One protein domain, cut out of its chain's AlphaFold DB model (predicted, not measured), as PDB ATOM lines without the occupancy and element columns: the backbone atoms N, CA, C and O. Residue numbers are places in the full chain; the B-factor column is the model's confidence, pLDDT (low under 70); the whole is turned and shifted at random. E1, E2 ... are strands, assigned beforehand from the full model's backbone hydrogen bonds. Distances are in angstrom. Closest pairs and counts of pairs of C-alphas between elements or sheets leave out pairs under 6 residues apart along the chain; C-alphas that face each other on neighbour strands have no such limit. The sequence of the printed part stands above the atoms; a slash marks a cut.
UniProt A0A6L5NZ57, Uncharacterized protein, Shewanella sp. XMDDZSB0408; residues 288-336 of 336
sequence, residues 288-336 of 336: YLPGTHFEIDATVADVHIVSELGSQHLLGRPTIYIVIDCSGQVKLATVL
ATOM      1  N   TYR A 288     -54.281 -33.029  24.224       66.19
ATOM      2  CA  TYR A 288     -53.968 -34.392  24.690       66.19
ATOM      3  C   TYR A 288     -52.533 -34.853  24.383       66.19
ATOM      4  O   TYR A 288     -52.075 -35.835  24.964       66.19
ATOM      5  N   LEU A 289     -51.830 -34.188  23.460       74.00
ATOM      6  CA  LEU A 289     -50.512 -34.609  22.978       74.00
ATOM      7  C   LEU A 289     -49.461 -33.508  23.202       74.00
ATOM      8  O   LEU A 289     -49.736 -32.349  22.864       74.00
ATOM      9  N   PRO A 290     -48.259 -33.857  23.705       78.06
ATOM     10  CA  PRO A 290     -47.123 -32.940  23.758       78.06
ATOM     11  C   PRO A 290     -46.781 -32.352  22.388       78.06
ATOM     12  O   PRO A 290     -46.918 -33.015  21.360       78.06
ATOM     13  N   GLY A 291     -46.344 -31.095  22.373       75.12
ATOM     14  CA  GLY A 291     -45.921 -30.376  21.172       75.12
ATOM     15  C   GLY A 291     -47.042 -29.870  20.257       75.12
ATOM     16  O   GLY A 291     -46.751 -29.378  19.170       75.12
ATOM     17  N   THR A 292     -48.312 -29.975  20.662       78.19
ATOM     18  CA  THR A 292     -49.453 -29.509  19.845       78.19
ATOM     19  C   THR A 292     -49.811 -28.045  20.074       78.19
ATOM     20  O   THR A 292     -50.171 -27.348  19.129       78.19
ATOM     21  N   HIS A 293     -49.705 -27.574  21.316       79.88
ATOM     22  CA  HIS A 293     -50.028 -26.208  21.712       79.88
ATOM     23  C   HIS A 293     -48.945 -25.678  22.649       79.88
ATOM     24  O   HIS A 293     -48.528 -26.367  23.583       79.88
ATOM     25  N   PHE A 294     -48.515 -24.444  22.397       80.88
ATOM     26  CA  PHE A 294     -47.513 -23.756  23.198       80.88
ATOM     27  C   PHE A 294     -48.078 -22.434  23.707       80.88
ATOM     28  O   PHE A 294     -48.662 -21.665  22.942       80.88
ATOM     29  N   GLU A 295     -47.858 -22.158  24.984       82.56
ATOM     30  CA  GLU A 295     -48.097 -20.851  25.586       82.56
ATOM     31  C   GLU A 295     -46.776 -20.088  25.671       82.56
ATOM     32  O   GLU A 295     -45.755 -20.635  26.088       82.56
ATOM     33  N   ILE A 296     -46.794 -18.821  25.255       86.56
ATOM     34  CA  ILE A 296     -45.631 -17.934  25.296       86.56
ATOM     35  C   ILE A 296     -45.961 -16.765  26.212       86.56
ATOM     36  O   ILE A 296     -46.966 -16.084  26.005       86.56
ATOM     37  N   ASP A 297     -45.093 -16.513  27.186       87.56
ATOM     38  CA  ASP A 297     -45.143 -15.324  28.029       87.56
ATOM     39  C   ASP A 297     -43.816 -14.564  27.964       87.56
ATOM     40  O   ASP A 297     -42.749 -15.157  27.786       87.56
ATOM     41  N   ALA A 298     -43.884 -13.241  28.085       89.50
ATOM     42  CA  ALA A 298     -42.724 -12.361  28.026       89.50
ATOM     43  C   ALA A 298     -42.742 -11.410  29.221       89.50
ATOM     44  O   ALA A 298     -43.677 -10.628  29.398       89.50
ATOM     45  N   THR A 299     -41.687 -11.448  30.031       86.44
ATOM     46  CA  THR A 299     -41.565 -10.615  31.231       86.44
ATOM     47  C   THR A 299     -40.257  -9.840  31.218       86.44
ATOM     48  O   THR A 299     -39.184 -10.395  30.995       86.44
ATOM     49  N   VAL A 300     -40.333  -8.531  31.453       90.44
ATOM     50  CA  VAL A 300     -39.134  -7.702  31.629       90.44
ATOM     51  C   VAL A 300     -38.556  -8.004  33.006       90.44
ATOM     52  O   VAL A 300     -39.244  -7.829  34.015       90.44
ATOM     53  N   ALA A 301     -37.307  -8.460  33.062       86.94
ATOM     54  CA  ALA A 301     -36.669  -8.788  34.330       86.94
ATOM     55  C   ALA A 301     -36.285  -7.510  35.090       86.94
ATOM     56  O   ALA A 301     -35.788  -6.545  34.506       86.94
ATOM     57  N   ASP A 302     -36.461  -7.503  36.414       88.25
ATOM     58  CA  ASP A 302     -36.061  -6.377  37.274       88.25
ATOM     59  C   ASP A 302     -34.570  -6.453  37.652       88.25
ATOM     60  O   ASP A 302     -34.179  -6.341  38.811       88.25
ATOM     61  N   VAL A 303     -33.725  -6.694  36.650       86.69
ATOM     62  CA  VAL A 303     -32.262  -6.711  36.753       86.69
ATOM     63  C   VAL A 303     -31.680  -5.937  35.579       86.69
ATOM     64  O   VAL A 303     -32.277  -5.899  34.505       86.69
ATOM     65  N   HIS A 304     -30.518  -5.316  35.768       87.00
ATOM     66  CA  HIS A 304     -29.794  -4.695  34.662       87.00
ATOM     67  C   HIS A 304     -28.663  -5.613  34.209       87.00
ATOM     68  O   HIS A 304     -27.880  -6.079  35.038       87.00
ATOM     69  N   ILE A 305     -28.574  -5.852  32.905       87.38
ATOM     70  CA  ILE A 305     -27.458  -6.573  32.300       87.38
ATOM     71  C   ILE A 305     -26.339  -5.579  31.989       87.38
ATOM     72  O   ILE A 305     -26.572  -4.463  31.515       87.38
ATOM     73  N   VAL A 306     -25.113  -6.012  32.254       87.75
ATOM     74  CA  VAL A 306     -23.880  -5.331  31.861       87.75
ATOM     75  C   VAL A 306     -23.193  -6.113  30.746       87.75
ATOM     76  O   VAL A 306     -23.375  -7.324  30.631       87.75
ATOM     77  N   SER A 307     -22.417  -5.425  29.913       83.88
ATOM     78  CA  SER A 307     -21.639  -6.072  28.857       83.88
ATOM     79  C   SER A 307     -20.532  -6.949  29.439       83.88
ATOM     80  O   SER A 307     -19.871  -6.573  30.408       83.88
ATOM     81  N   GLU A 308     -20.258  -8.074  28.781       84.19
ATOM     82  CA  GLU A 308     -19.087  -8.911  29.070       84.19
ATOM     83  C   GLU A 308     -17.764  -8.147  28.876       84.19
ATOM     84  O   GLU A 308     -16.778  -8.415  29.554       84.19
ATOM     85  N   LEU A 309     -17.759  -7.122  28.014       85.12
ATOM     86  CA  LEU A 309     -16.596  -6.267  27.747       85.12
ATOM     87  C   LEU A 309     -16.296  -5.271  28.885       85.12
ATOM     88  O   LEU A 309     -15.292  -4.560  28.835       85.12
ATOM     89  N   GLY A 310     -17.159  -5.184  29.904       80.88
ATOM     90  CA  GLY A 310     -16.901  -4.413  31.117       80.88
ATOM     91  C   GLY A 310     -18.172  -3.988  31.849       80.88
ATOM     92  O   GLY A 310     -19.135  -3.531  31.232       80.88
ATOM     93  N   SER A 311     -18.135  -4.056  33.183       75.38
ATOM     94  CA  SER A 311     -19.256  -3.721  34.080       75.38
ATOM     95  C   SER A 311     -19.688  -2.252  34.027       75.38
ATOM     96  O   SER A 311     -20.783  -1.912  34.466       75.38
ATOM     97  N   GLN A 312     -18.851  -1.385  33.458       82.06
ATOM     98  CA  GLN A 312     -19.144   0.019  33.188       82.06
ATOM     99  C   GLN A 312     -20.115   0.234  32.011       82.06
ATOM    100  O   GLN A 312     -20.647   1.332  31.857       82.06
ATOM    101  N   HIS A 313     -20.375  -0.791  31.191       80.62
ATOM    102  CA  HIS A 313     -21.285  -0.711  30.046       80.62
ATOM    103  C   HIS A 313     -22.637  -1.353  30.385       80.62
ATOM    104  O   HIS A 313     -22.802  -2.572  30.300       80.62
ATOM    105  N   LEU A 314     -23.611  -0.524  30.766       83.94
ATOM    106  CA  LEU A 314     -24.979  -0.945  31.077       83.94
ATOM    107  C   LEU A 314     -25.792  -1.141  29.788       83.94
ATOM    108  O   LEU A 314     -25.983  -0.191  29.033       83.94
ATOM    109  N   LEU A 315     -26.300  -2.353  29.557       84.06
ATOM    110  CA  LEU A 315     -27.080  -2.697  28.359       84.06
ATOM    111  C   LEU A 315     -28.597  -2.539  28.562       84.06
ATOM    112  O   LEU A 315     -29.343  -2.466  27.590       84.06
ATOM    113  N   GLY A 316     -29.053  -2.432  29.813       87.00
ATOM    114  CA  GLY A 316     -30.461  -2.226  30.162       87.00
ATOM    115  C   GLY A 316     -31.099  -3.451  30.811       87.00
ATOM    116  O   GLY A 316     -30.406  -4.291  31.384       87.00
ATOM    117  N   ARG A 317     -32.435  -3.518  30.783       90.56
ATOM    118  CA  ARG A 317     -33.212  -4.608  31.392       90.56
ATOM    119  C   ARG A 317     -33.617  -5.626  30.323       90.56
ATOM    120  O   ARG A 317     -34.222  -5.206  29.335       90.56
ATOM    121  N   PRO A 318     -33.322  -6.922  30.507       90.50
ATOM    122  CA  PRO A 318     -33.644  -7.939  29.519       90.50
ATOM    123  C   PRO A 318     -35.127  -8.289  29.537       90.50
ATOM    124  O   PRO A 318     -35.810  -8.140  30.558       90.50
ATOM    125  N   THR A 319     -35.602  -8.833  28.420       89.56
ATOM    126  CA  THR A 319     -36.930  -9.448  28.343       89.56
ATOM    127  C   THR A 319     -36.773 -10.963  28.310       89.56
ATOM    128  O   THR A 319     -36.159 -11.526  27.407       89.56
ATOM    129  N   ILE A 320     -37.320 -11.635  29.319       88.62
ATOM    130  CA  ILE A 320     -37.322 -13.091  29.429       88.62
ATOM    131  C   ILE A 320     -38.565 -13.617  28.718       88.62
ATOM    132  O   ILE A 320     -39.687 -13.325  29.133       88.62
ATOM    133  N   TYR A 321     -38.355 -14.418  27.679       89.00
ATOM    134  CA  TYR A 321     -39.400 -15.164  26.991       89.00
ATOM    135  C   TYR A 321     -39.449 -16.587  27.538       89.00
ATOM    136  O   TYR A 321     -38.427 -17.271  27.597       89.00
ATOM    137  N   ILE A 322     -40.634 -17.046  27.922       86.00
ATOM    138  CA  ILE A 322     -40.873 -18.410  28.391       86.00
ATOM    139  C   ILE A 322     -41.888 -19.051  27.452       86.00
ATOM    140  O   ILE A 322     -42.991 -18.540  27.286       86.00
ATOM    141  N   VAL A 323     -41.510 -20.180  26.860       84.75
ATOM    142  CA  VAL A 323     -42.373 -21.029  26.041       84.75
ATOM    143  C   VAL A 323     -42.656 -22.305  26.823       84.75
ATOM    144  O   VAL A 323     -41.731 -23.011  27.233       84.75
ATOM    145  N   ILE A 324     -43.932 -22.594  27.051       81.94
ATOM    146  CA  ILE A 324     -44.394 -23.749  27.822       81.94
ATOM    147  C   ILE A 324     -45.267 -24.620  26.926       81.94
ATOM    148  O   ILE A 324     -46.206 -24.134  26.300       81.94
ATOM    149  N   ASP A 325     -44.968 -25.915  26.887       82.19
ATOM    150  CA  ASP A 325     -45.870 -26.910  26.309       82.19
ATOM    151  C   ASP A 325     -47.065 -27.133  27.249       82.19
ATOM    152  O   ASP A 325     -46.888 -27.492  28.421       82.19
ATOM    153  N   CYS A 326     -48.283 -26.945  26.734       72.81
ATOM    154  CA  CYS A 326     -49.526 -27.062  27.501       72.81
ATOM    155  C   CYS A 326     -49.758 -28.465  28.094       72.81
ATOM    156  O   CYS A 326     -50.479 -28.593  29.083       72.81
ATOM    157  N   SER A 327     -49.114 -29.509  27.552       69.81
ATOM    158  CA  SER A 327     -49.120 -30.873  28.113       69.81
ATOM    159  C   SER A 327     -48.302 -31.017  29.410       69.81
ATOM    160  O   SER A 327     -48.325 -32.067  30.056       69.81
ATOM    161  N   GLY A 328     -47.594 -29.956  29.822       59.16
ATOM    162  CA  GLY A 328     -46.950 -29.823  31.130       59.16
ATOM    163  C   GLY A 328     -45.503 -30.309  31.212       59.16
ATOM    164  O   GLY A 328     -44.949 -30.331  32.310       59.16
ATOM    165  N   GLN A 329     -44.876 -30.699  30.097       58.03
ATOM    166  CA  GLN A 329     -43.617 -31.459  30.143       58.03
ATOM    167  C   GLN A 329     -42.349 -30.679  29.764       58.03
ATOM    168  O   GLN A 329     -41.265 -31.080  30.184       58.03
ATOM    169  N   VAL A 330     -42.436 -29.555  29.042       58.62
ATOM    170  CA  VAL A 330     -41.238 -28.815  28.597       58.62
ATOM    171  C   VAL A 330     -41.419 -27.309  28.768       58.62
ATOM    172  O   VAL A 330     -42.413 -26.732  28.326       58.62
ATOM    173  N   LYS A 331     -40.432 -26.672  29.407       59.09
ATOM    174  CA  LYS A 331     -40.296 -25.215  29.507       59.09
ATOM    175  C   LYS A 331     -38.989 -24.814  28.837       59.09
ATOM    176  O   LYS A 331     -37.924 -25.236  29.281       59.09
ATOM    177  N   LEU A 332     -39.069 -24.006  27.789       62.06
ATOM    178  CA  LEU A 332     -37.915 -23.381  27.149       62.06
ATOM    179  C   LEU A 332     -37.937 -21.898  27.518       62.06
ATOM    180  O   LEU A 332     -38.926 -21.216  27.264       62.06
ATOM    181  N   ALA A 333     -36.877 -21.410  28.157       63.84
ATOM    182  CA  ALA A 333     -36.735 -20.001  28.507       63.84
ATOM    183  C   ALA A 333     -35.546 -19.408  27.750       63.84
ATOM    184  O   ALA A 333     -34.439 -19.939  27.828       63.84
ATOM    185  N   THR A 334     -35.784 -18.305  27.048       70.38
ATOM    186  CA  THR A 334     -34.759 -17.563  26.310       70.38
ATOM    187  C   THR A 334     -34.761 -16.125  26.802       70.38
ATOM    188  O   THR A 334     -35.813 -15.498  26.918       70.38
ATOM    189  N   VAL A 335     -33.579 -15.601  27.110       62.03
ATOM    190  CA  VAL A 335     -33.388 -14.212  27.538       62.03
ATOM    191  C   VAL A 335     -32.845 -13.431  26.348       62.03
ATOM    192  O   VAL A 335     -31.846 -13.853  25.765       62.03
ATOM    193  N   LEU A 336     -33.517 -12.336  25.985       61.19
ATOM    194  CA  LEU A 336     -33.052 -11.376  24.979       61.19
ATOM    195  C   LEU A 336     -32.701 -10.035  25.623       61.19
ATOM    196  O   LEU A 336     -33.436  -9.601  26.549       61.19
TER     197      LEU A 336
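This is residues 288 to 336 of the 336 residues of an uncharacterized protein of Shewanella sp. XMDDZSB0408 (UniProt A0A6L5NZ57). A slender rod is made of a narrow three-stranded antiparallel sheet, E1, E4 and E5 side by side, with a small two-stranded hairpin, E2 and E3, beyond one end of it. Two connections join these parts: the chain leaves the sheet from E1 into the hairpin and comes back through E3 into E4. The printed part has 49 residues with five named strands, E1 to E5 along the chain, and no named helix; the class is all strand. The whole is extended, with a radius of gyration of the C-alphas of 15.1 A and spans of 50 by 17 by 11 A.

In the larger sheet, E1 is residues 294 to 300, 20.0 A long, beginning at C-alpha 294 (-47.513, -23.756, 23.198). E4 is residues 319 to 325, 19.7 A, and E5 is residues 331 to 335, 13.1 A, ending at C-alpha 335 (-33.388, -14.212, 27.538). E2 is residues 305 to 307, 6.8 A, and E3 is residues 310 to 316, 13.8 A.

E4 is the inner strand, with E1 and E5 as edge strands. E1 and E4 are antiparallel at 162 degrees, with N 297 and O 322 2.9 A apart, within hydrogen-bond range. E4 and E5 form a hairpin, antiparallel at 165 degrees, with N 323 and O 332 at 2.8 A, within that range. E3 runs on into E4 across a break of 2 residues, at 64 degrees. E2 and E3 form a hairpin, antiparallel at 134 degrees, with N 305 and O 316 within hydrogen-bond range at 2.8 A. E1 and E3 are apart, as are E2 and E4.

The two C-alphas farthest apart, those of Tyr 288 and Gln 312, are 49.7 A from each other. The printed part has no cut, and the four links between strands are tight. The mean pLDDT of the printed part is 79.3; residue 288, residues 327 to 333 and residues 335 to 336 are under 70.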